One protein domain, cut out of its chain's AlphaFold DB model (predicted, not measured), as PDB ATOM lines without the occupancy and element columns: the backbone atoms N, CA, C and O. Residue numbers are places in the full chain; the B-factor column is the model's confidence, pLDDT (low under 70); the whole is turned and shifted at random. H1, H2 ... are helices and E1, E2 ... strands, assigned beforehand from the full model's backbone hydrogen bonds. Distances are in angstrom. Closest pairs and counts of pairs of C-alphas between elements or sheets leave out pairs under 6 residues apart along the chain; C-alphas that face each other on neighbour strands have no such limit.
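AT A GLANCE: This is residues 20 to 87 of the 95 residues of an uncharacterized protein of Ralstonia insidiosa (UniProt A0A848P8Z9). Picture a twisted wall of four antiparallel strands with one face covered by helix H3, which runs slantwise over it; the short helix H2 grazes the sheet beside H3, and the other face is bare. The small helix H1 sits at one end of the wall, in the turn from E2 to E3, while the tail after H3, residues 83 to 87, folds back beside E4. The printed part has 68 residues, with three named helices and four named strands in the order E1 E2 H1 E3 E4 H2 H3, and its class is mixed, helices and strands. The sheet runs E1 E2 E3 E4, all antiparallel. The whole is compact and rounded, with a radius of gyration of the C-alphas of 11.0 A and spans of 32 by 24 by 20 A.

IN THESE COORDINATES: Find C-alpha 20 at (-33.001, 86.764, 17.346); from there strand E1, residues 20 to 24, runs 13.6 A to Gly 24. Strand E2, residues 27 to 32, comes back over 16.3 A. Next look at helix H1, residues 36 to 39, which measures 5.0 A. Strand E3, residues 43 to 48, covers 15.9 A, and strand E4, residues 53 to 58, covers 16.4 A, ending at C-alpha 58, (-32.545, 93.141, 3.775). Helix H2, residues 62 to 66, is 5.9 A long. Helix H3, residues 73 to 82, is the longest helix; follow it for 14.2 A to C-alpha 82 at (-43.733, 100.443, 2.608).

HOW THE PARTS SIT: Begin with the sheet, whose edge strands are E1 and E4; from edge to edge its strands' lines turn by 50 degrees. E1 and E2 form a hairpin at 167 degrees, where you find N 22 and O 29 within hydrogen-bond range at 2.9 A. E2 and E3 are antiparallel at 162 degrees, with N 30 and O 45 at 2.8 A. E3 and E4 form the second hairpin, at 161 degrees, with N 46 and O 55 at 2.8 A. H3 is on the sheet at a height over the sheet of 9.5 A, and together they make two layers, a helix on one face of a sheet. It lies over E3 and, only just, over E4, with 3 of its C-alphas falling on E4. On the local plane its line and that of E3 stand at 36 degrees, slantwise to the strands. Its closest C-alphas to E3 are those of Leu 46 and Cys 76, 7.3 A apart, and to E4 those of Tyr 55 and Tyr 80, 7.0 A apart. H2 is on the sheet but only grazes it with its residues 62 to 66; the C-alphas of His 31 and Arg 62, the closest of E2 and H2, are 7.1 A apart. H2 and H3 only just touch, with 3 pairs of C-alphas within 8 A, the closest being those of Tyr 65 and Cys 76 at 6.1 A. H1 is not on the sheet, is apart from H2 and H3, and is only just apart from E4, at 8.3 A. In H2 and H3 every O i to N i+4 pair is within hydrogen-bond range; H1 is too short for such a pair, and its one O i to N i+3 pair is not within range.

THE WHOLE: The two C-alphas farthest apart, those of Ala 37 in H1 and Leu 71, are 33.2 A apart. The printed part has no cut from residue 20 to residue 87. The link from H2 to H3, 6 residues, is short, and the other links are tight. The mean pLDDT of the printed part is 96.5, and no printed residue is under 70.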
ATOM      1  N   THR A  20     -32.380  85.936  16.304       95.75
ATOM      2  CA  THR A  20     -33.001  86.764  17.346       95.75
ATOM      3  C   THR A  20     -34.462  86.992  16.981       95.75
ATOM      4  O   THR A  20     -34.735  87.537  15.909       95.75
ATOM      5  N   THR A  21     -35.393  86.612  17.859       96.94
ATOM      6  CA  THR A  21     -36.833  86.751  17.607       96.94
ATOM      7  C   THR A  21     -37.512  87.768  18.523       96.94
ATOM      8  O   THR A  21     -37.044  88.048  19.626       96.94
ATOM      9  N   MET A  22     -38.626  88.332  18.051       97.56
ATOM     10  CA  MET A  22     -39.576  89.105  18.853       97.56
ATOM     11  C   MET A  22     -40.988  88.607  18.547       97.56
ATOM     12  O   MET A  22     -41.403  88.613  17.384       97.56
ATOM     13  N   ASP A  23     -41.709  88.174  19.574       97.00
ATOM     14  CA  ASP A  23     -43.007  87.522  19.413       97.00
ATOM     15  C   ASP A  23     -44.160  88.529  19.314       97.00
ATOM     16  O   ASP A  23     -44.232  89.510  20.058       97.00
ATOM     17  N   GLY A  24     -45.084  88.256  18.395       93.88
ATOM     18  CA  GLY A  24     -46.379  88.913  18.266       93.88
ATOM     19  C   GLY A  24     -47.525  87.910  18.436       93.88
ATOM     20  O   GLY A  24     -47.332  86.696  18.528       93.88
ATOM     21  N   ALA A  25     -48.762  88.402  18.479       93.88
ATOM     22  CA  ALA A  25     -49.935  87.536  18.590       93.88
ATOM     23  C   ALA A  25     -50.217  86.820  17.254       93.88
ATOM     24  O   ALA A  25     -50.863  87.380  16.371       93.88
ATOM     25  N   GLY A  26     -49.727  85.583  17.107       95.00
ATOM     26  CA  GLY A  26     -49.921  84.763  15.900       95.00
ATOM     27  C   GLY A  26     -48.911  85.025  14.775       95.00
ATOM     28  O   GLY A  26     -49.120  84.586  13.646       95.00
ATOM     29  N   PHE A  27     -47.827  85.739  15.068       97.62
ATOM     30  CA  PHE A  27     -46.727  86.026  14.151       97.62
ATOM     31  C   PHE A  27     -45.466  86.329  14.966       97.62
ATOM     32  O   PHE A  27     -45.546  86.537  16.175       97.62
ATOM     33  N   TYR A  28     -44.303  86.396  14.332       98.00
ATOM     34  CA  TYR A  28     -43.077  86.843  14.991       98.00
ATOM     35  C   TYR A  28     -42.140  87.520  14.000       98.00
ATOM     36  O   TYR A  28     -42.272  87.381  12.785       98.00
ATOM     37  N   VAL A  29     -41.180  88.271  14.526       98.12
ATOM     38  CA  VAL A  29     -40.100  88.862  13.736       98.12
ATOM     39  C   VAL A  29     -38.817  88.115  14.034       98.12
ATOM     40  O   VAL A  29     -38.510  87.874  15.194       98.12
ATOM     41  N   SER A  30     -38.075  87.742  12.997       97.88
ATOM     42  CA  SER A  30     -36.848  86.953  13.077       97.88
ATOM     43  C   SER A  30     -35.716  87.677  12.362       97.88
ATOM     44  O   SER A  30     -35.734  87.805  11.139       97.88
ATOM     45  N   HIS A  31     -34.707  88.099  13.113       98.00
ATOM     46  CA  HIS A  31     -33.488  88.681  12.572       98.00
ATOM     47  C   HIS A  31     -32.382  87.629  12.446       98.00
ATOM     48  O   HIS A  31     -32.050  86.946  13.421       98.00
ATOM     49  N   ASN A  32     -31.823  87.523  11.244       96.12
ATOM     50  CA  ASN A  32     -30.725  86.630  10.903       96.12
ATOM     51  C   ASN A  32     -29.504  87.460  10.485       96.12
ATOM     52  O   ASN A  32     -29.487  88.047   9.402       96.12
ATOM     53  N   ASP A  33     -28.493  87.494  11.352       95.56
ATOM     54  CA  ASP A  33     -27.241  88.244  11.197       95.56
ATOM     55  C   ASP A  33     -26.090  87.399  10.623       95.56
ATOM     56  O   ASP A  33     -24.962  87.874  10.496       95.56
ATOM     57  N   HIS A  34     -26.339  86.126  10.314       92.25
ATOM     58  CA  HIS A  34     -25.260  85.155  10.159       92.25
ATOM     59  C   HIS A  34     -25.347  84.279   8.912       92.25
ATOM     60  O   HIS A  34     -24.322  83.758   8.474       92.25
ATOM     61  N   ASP A  35     -26.516  84.159   8.282       91.75
ATOM     62  CA  ASP A  35     -26.681  83.449   7.007       91.75
ATOM     63  C   ASP A  35     -26.402  84.339   5.795       91.75
ATOM     64  O   ASP A  35     -27.012  84.203   4.735       91.75
ATOM     65  N   THR A  36     -25.426  85.237   5.923       90.44
ATOM     66  CA  THR A  36     -25.042  86.190   4.876       90.44
ATOM     67  C   THR A  36     -24.532  85.501   3.611       90.44
ATOM     68  O   THR A  36     -24.680  86.045   2.524       90.44
ATOM     69  N   ALA A  37     -24.005  84.275   3.702       90.62
ATOM     70  CA  ALA A  37     -23.646  83.476   2.528       90.62
ATOM     71  C   ALA A  37     -24.872  83.032   1.701       90.62
ATOM     72  O   ALA A  37     -24.755  82.847   0.493       90.62
ATOM     73  N   LEU A  38     -26.036  82.864   2.340       92.19
ATOM     74  CA  LEU A  38     -27.290  82.472   1.691       92.19
ATOM     75  C   LEU A  38     -28.102  83.694   1.240       92.19
ATOM     76  O   LEU A  38     -28.617  83.713   0.127       92.19
ATOM     77  N   TYR A  39     -28.210  84.708   2.100       91.56
ATOM     78  CA  TYR A  39     -29.023  85.907   1.862       91.56
ATOM     79  C   TYR A  39     -28.232  87.081   1.256       91.56
ATOM     80  O   TYR A  39     -28.787  88.137   0.962       91.56
ATOM     81  N   GLY A  40     -26.911  86.962   1.119       95.12
ATOM     82  CA  GLY A  40     -26.024  88.050   0.680       95.12
ATOM     83  C   GLY A  40     -25.877  89.207   1.680       95.12
ATOM     84  O   GLY A  40     -25.040  90.084   1.480       95.12
ATOM     85  N   CYS A  41     -26.680  89.230   2.742       95.56
ATOM     86  CA  CYS A  41     -26.725  90.249   3.784       95.56
ATOM     87  C   CYS A  41     -27.412  89.683   5.034       95.56
ATOM     88  O   CYS A  41     -27.938  88.568   5.011       95.56
ATOM     89  N   GLU A  42     -27.395  90.439   6.130       96.81
ATOM     90  CA  GLU A  42     -28.315  90.174   7.235       96.81
ATOM     91  C   GLU A  42     -29.759  90.439   6.790       96.81
ATOM     92  O   GLU A  42     -30.009  91.224   5.872       96.81
ATOM     93  N   THR A  43     -30.723  89.785   7.427       98.06
ATOM     94  CA  THR A  43     -32.139  89.940   7.077       98.06
ATOM     95  C   THR A  43     -33.015  90.045   8.308       98.06
ATOM     96  O   THR A  43     -32.671  89.575   9.397       98.06
ATOM     97  N   THR A  44     -34.181  90.650   8.123       98.62
ATOM     98  CA  THR A  44     -35.253  90.665   9.113       98.62
ATOM     99  C   THR A  44     -36.528  90.171   8.452       98.62
ATOM    100  O   THR A  44     -37.023  90.781   7.506       98.62
ATOM    101  N   ALA A  45     -37.045  89.046   8.937       98.19
ATOM    102  CA  ALA A  45     -38.257  88.420   8.433       98.19
ATOM    103  C   ALA A  45     -39.432  88.681   9.379       98.19
ATOM    104  O   ALA A  45     -39.337  88.399  10.571       98.19
ATOM    105  N   LEU A  46     -40.550  89.159   8.840       98.31
ATOM    106  CA  LEU A  46     -41.864  89.059   9.464       98.31
ATOM    107  C   LEU A  46     -42.467  87.704   9.080       98.31
ATOM    108  O   LEU A  46     -42.689  87.431   7.901       98.31
ATOM    109  N   VAL A  47     -42.717  86.858  10.073       97.88
ATOM    110  CA  VAL A  47     -43.185  85.485   9.885       97.88
ATOM    111  C   VAL A  47     -44.606  85.349  10.409       97.88
ATOM    112  O   VAL A  47     -44.859  85.616  11.582       97.88
ATOM    113  N   LEU A  48     -45.529  84.930   9.546       96.38
ATOM    114  CA  LEU A  48     -46.919  84.665   9.925       96.38
ATOM    115  C   LEU A  48     -47.073  83.231  10.448       96.38
ATOM    116  O   LEU A  48     -46.536  82.288   9.854       96.38
ATOM    117  N   GLY A  49     -47.844  83.069  11.525       91.12
ATOM    118  CA  GLY A  49     -48.179  81.766  12.090       91.12
ATOM    119  C   GLY A  49     -46.947  80.977  12.530       91.12
ATOM    120  O   GLY A  49     -45.963  81.531  13.025       91.12
ATOM    121  N   GLN A  50     -47.001  79.661  12.340       88.31
ATOM    122  CA  GLN A  50     -45.875  78.755  12.571       88.31
ATOM    123  C   GLN A  50     -45.130  78.514  11.252       88.31
ATOM    124  O   GLN A  50     -45.156  77.406  10.723       88.31
ATOM    125  N   MET A  51     -44.473  79.557  10.723       90.81
ATOM    126  CA  MET A  51     -43.684  79.499   9.476       90.81
ATOM    127  C   MET A  51     -44.517  79.331   8.191       90.81
ATOM    128  O   MET A  51     -44.080  78.691   7.236       90.81
ATOM    129  N   GLU A  52     -45.715  79.915   8.145       93.81
ATOM    130  CA  GLU A  52     -46.626  79.792   6.996       93.81
ATOM    131  C   GLU A  52     -46.285  80.763   5.858       93.81
ATOM    132  O   GLU A  52     -46.480  80.440   4.685       93.81
ATOM    133  N   ARG A  53     -45.800  81.962   6.208       96.31
ATOM    134  CA  ARG A  53     -45.370  83.009   5.269       96.31
ATOM    135  C   ARG A  53     -44.169  83.762   5.806       96.31
ATOM    136  O   ARG A  53     -44.096  84.025   7.007       96.31
ATOM    137  N   PHE A  54     -43.296  84.186   4.901       97.62
ATOM    138  CA  PHE A  54     -42.091  84.944   5.208       97.62
ATOM    139  C   PHE A  54     -42.045  86.245   4.411       97.62
ATOM    140  O   PHE A  54     -41.882  86.227   3.194       97.62
ATOM    141  N   TYR A  55     -42.119  87.382   5.100       98.25
ATOM    142  CA  TYR A  55     -41.941  88.705   4.503       98.25
ATOM    143  C   TYR A  55     -40.581  89.263   4.908       98.25
ATOM    144  O   TYR A  55     -40.387  89.664   6.055       98.25
ATOM    145  N   ILE A  56     -39.610  89.209   3.997       98.50
ATOM    146  CA  ILE A  56     -38.187  89.356   4.328       98.50
ATOM    147  C   ILE A  56     -37.640  90.674   3.784       98.50
ATOM    148  O   ILE A  56     -37.650  90.891   2.573       98.50
ATOM    149  N   LEU A  57     -37.098  91.511   4.669       98.69
ATOM    150  CA  LEU A  57     -36.325  92.705   4.319       98.69
ATOM    151  C   LEU A  57     -34.822  92.452   4.501       98.69
ATOM    152  O   LEU A  57     -34.408  91.694   5.385       98.69
ATOM    153  N   LYS A  58     -34.009  93.087   3.655       98.56
ATOM    154  CA  LYS A  58     -32.545  93.141   3.775       98.56
ATOM    155  C   LYS A  58     -32.155  94.126   4.877       98.56
ATOM    156  O   LYS A  58     -32.555  95.277   4.811       98.56
ATOM    157  N   GLY A  59     -31.321  93.705   5.825       97.94
ATOM    158  CA  GLY A  59     -30.882  94.530   6.956       97.94
ATOM    159  C   GLY A  59     -31.541  94.169   8.292       97.94
ATOM    160  O   GLY A  59     -32.411  93.292   8.379       97.94
ATOM    161  N   ASP A  60     -31.125  94.866   9.352       98.19
ATOM    162  CA  ASP A  60     -31.763  94.845  10.673       98.19
ATOM    163  C   ASP A  60     -32.914  95.867  10.763       98.19
ATOM    164  O   ASP A  60     -32.706  97.080  10.828       98.19
ATOM    165  N   HIS A  61     -34.149  95.360  10.807       98.38
ATOM    166  CA  HIS A  61     -35.377  96.150  10.952       98.38
ATOM    167  C   HIS A  61     -36.058  95.935  12.313       98.38
ATOM    168  O   HIS A  61     -37.234  96.271  12.494       98.38
ATOM    169  N   ARG A  62     -35.360  95.339  13.295       98.31
ATOM    170  CA  ARG A  62     -35.965  94.978  14.588       98.31
ATOM    171  C   ARG A  62     -36.563  96.181  15.302       98.31
ATOM    172  O   ARG A  62     -37.651  96.071  15.856       98.31
ATOM    173  N   ARG A  63     -35.903  97.340  15.267       98.19
ATOM    174  CA  ARG A  63     -36.406  98.557  15.923       98.19
ATOM    175  C   ARG A  63     -37.769  98.979  15.368       98.19
ATOM    176  O   ARG A  63     -38.687  99.259  16.129       98.19
ATOM    177  N   GLN A  64     -37.903  98.994  14.049       98.25
ATOM    178  CA  GLN A  64     -39.110  99.419  13.352       98.25
ATOM    179  C   GLN A  64     -40.248  98.428  13.599       98.25
ATOM    180  O   GLN A  64     -41.387  98.833  13.831       98.25
ATOM    181  N   TYR A  65     -39.950  97.129  13.620       98.25
ATOM    182  CA  TYR A  65     -40.940  96.130  13.998       98.25
ATOM    183  C   TYR A  65     -41.329  96.200  15.478       98.25
ATOM    184  O   TYR A  65     -42.513  96.078  15.782       98.25
ATOM    185  N   ALA A  66     -40.389  96.452  16.392       97.88
ATOM    186  CA  ALA A  66     -40.661  96.536  17.826       97.88
ATOM    187  C   ALA A  66     -41.707  97.611  18.167       97.88
ATOM    188  O   ALA A  66     -42.585  97.378  18.993       97.88
ATOM    189  N   GLU A  67     -41.678  98.749  17.467       97.25
ATOM    190  CA  GLU A  67     -42.676  99.825  17.589       97.25
ATOM    191  C   GLU A  67     -44.093  99.402  17.145       97.25
ATOM    192  O   GLU A  67     -45.072 100.060  17.490       97.25
ATOM    193  N   ARG A  68     -44.213  98.322  16.361       97.69
ATOM    194  CA  ARG A  68     -45.453  97.884  15.694       97.69
ATOM    195  C   ARG A  68     -45.980  96.545  16.197       97.69
ATOM    196  O   ARG A  68     -47.150  96.261  15.974       97.69
ATOM    197  N   LEU A  69     -45.173  95.756  16.912       95.75
ATOM    198  CA  LEU A  69     -45.568  94.436  17.431       95.75
ATOM    199  C   LEU A  69     -46.893  94.485  18.202       95.75
ATOM    200  O   LEU A  69     -47.774  93.660  17.970       95.75
ATOM    201  N   ALA A  70     -47.060  95.489  19.069       95.50
ATOM    202  CA  ALA A  70     -48.272  95.671  19.869       95.50
ATOM    203  C   ALA A  70     -49.508  96.087  19.047       95.50
ATOM    204  O   ALA A  70     -50.630  95.942  19.523       95.50
ATOM    205  N   LEU A  71     -49.316  96.600  17.827       97.25
ATOM    206  CA  LEU A  71     -50.392  96.986  16.906       97.25
ATOM    207  C   LEU A  71     -50.890  95.801  16.061       97.25
ATOM    208  O   LEU A  71     -51.927  95.903  15.409       97.25
ATOM    209  N   GLY A  72     -50.175  94.675  16.094       97.38
ATOM    210  CA  GLY A  72     -50.545  93.446  15.407       97.38
ATOM    211  C   GLY A  72     -49.894  93.272  14.035       97.38
ATOM    212  O   GLY A  72     -49.144  94.117  13.544       97.38
ATOM    213  N   PHE A  73     -50.192  92.126  13.422       97.12
ATOM    214  CA  PHE A  73     -49.537  91.660  12.201       97.12
ATOM    215  C   PHE A  73     -49.679  92.639  11.029       97.12
ATOM    216  O   PHE A  73     -48.687  92.929  10.364       97.12
ATOM    217  N   GLU A  74     -50.873  93.198  10.807       97.31
ATOM    218  CA  GLU A  74     -51.117  94.124   9.691       97.31
ATOM    219  C   GLU A  74     -50.239  95.377   9.773       97.31
ATOM    220  O   GLU A  74     -49.669  95.785   8.769       97.31
ATOM    221  N   ALA A  75     -50.009  95.933  10.968       98.06
ATOM    222  CA  ALA A  75     -49.117  97.084  11.125       98.06
ATOM    223  C   ALA A  75     -47.658  96.745  10.760       98.06
ATOM    224  O   ALA A  75     -46.923  97.577  10.219       98.06
ATOM    225  N   CYS A  76     -47.223  95.515  11.041       98.19
ATOM    226  CA  CYS A  76     -45.922  95.010  10.611       98.19
ATOM    227  C   CYS A  76     -45.888  94.733   9.098       98.19
ATOM    228  O   CYS A  76     -44.881  95.023   8.448       98.19
ATOM    229  N   LEU A  77     -46.970  94.206   8.524       97.94
ATOM    230  CA  LEU A  77     -47.081  93.949   7.089       97.94
ATOM    231  C   LEU A  77     -47.109  95.255   6.283       97.94
ATOM    232  O   LEU A  77     -46.474  95.338   5.235       97.94
ATOM    233  N   ASP A  78     -47.759  96.296   6.793       98.25
ATOM    234  CA  ASP A  78     -47.757  97.632   6.197       98.25
ATOM    235  C   ASP A  78     -46.357  98.243   6.194       98.25
ATOM    236  O   ASP A  78     -45.937  98.829   5.195       98.25
ATOM    237  N   TYR A  79     -45.583  98.041   7.267       98.44
ATOM    238  CA  TYR A  79     -44.170  98.412   7.272       98.44
ATOM    239  C   TYR A  79     -43.382  97.654   6.195       98.44
ATOM    240  O   TYR A  79     -42.633  98.274   5.445       98.44
ATOM    241  N   TYR A  80     -43.586  96.342   6.058       98.44
ATOM    242  CA  TYR A  80     -42.961  95.566   4.983       98.44
ATOM    243  C   TYR A  80     -43.335  96.110   3.589       98.44
ATOM    244  O   TYR A  80     -42.455  96.378   2.772       98.44
ATOM    245  N   ARG A  81     -44.627  96.357   3.334       98.00
ATOM    246  CA  ARG A  81     -45.143  96.913   2.069       98.00
ATOM    247  C   ARG A  81     -44.558  98.294   1.754       98.00
ATOM    248  O   ARG A  81     -44.265  98.587   0.598       98.00
ATOM    249  N   ALA A  82     -44.351  99.129   2.769       98.12
ATOM    250  CA  ALA A  82     -43.733 100.443   2.608       98.12
ATOM    251  C   ALA A  82     -42.229 100.380   2.271       98.12
ATOM    252  O   ALA A  82     -41.678 101.372   1.801       98.12
ATOM    253  N   ASN A  83     -41.571  99.233   2.478       98.06
ATOM    254  CA  ASN A  83     -40.130  99.043   2.282       98.06
ATOM    255  C   ASN A  83     -39.820  97.950   1.240       98.06
ATOM    256  O   ASN A  83     -38.783  97.297   1.304       98.06
ATOM    257  N   LEU A  84     -40.689  97.759   0.238       97.12
ATOM    258  CA  LEU A  84     -40.484  96.753  -0.818       97.12
ATOM    259  C   LEU A  84     -39.193  96.944  -1.631       97.12
ATOM    260  O   LEU A  84     -38.717  95.989  -2.239       97.12
ATOM    261  N   ALA A  85     -38.611  98.148  -1.631       97.06
ATOM    262  CA  ALA A  85     -37.292  98.389  -2.220       97.06
ATOM    263  C   ALA A  85     -36.189  97.538  -1.559       97.06
ATOM    264  O   ALA A  85     -35.247  97.119  -2.234       97.06
ATOM    265  N   ASP A  86     -36.355  97.223  -0.273       97.25
ATOM    266  CA  ASP A  86     -35.437  96.407   0.521       97.25
ATOM    267  C   ASP A  86     -35.886  94.942   0.621       97.25
ATOM    268  O   ASP A  86     -35.255  94.145   1.318       97.25
ATOM    269  N   ALA A  87     -36.955  94.545  -0.081       97.88
ATOM    270  CA  ALA A  87     -37.432  93.170  -0.054       97.88
ATOM    271  C   ALA A  87     -36.364  92.197  -0.583       97.88
ATOM    272  O   ALA A  87     -35.756  92.386  -1.646       97.88
TER     273      ALA A  87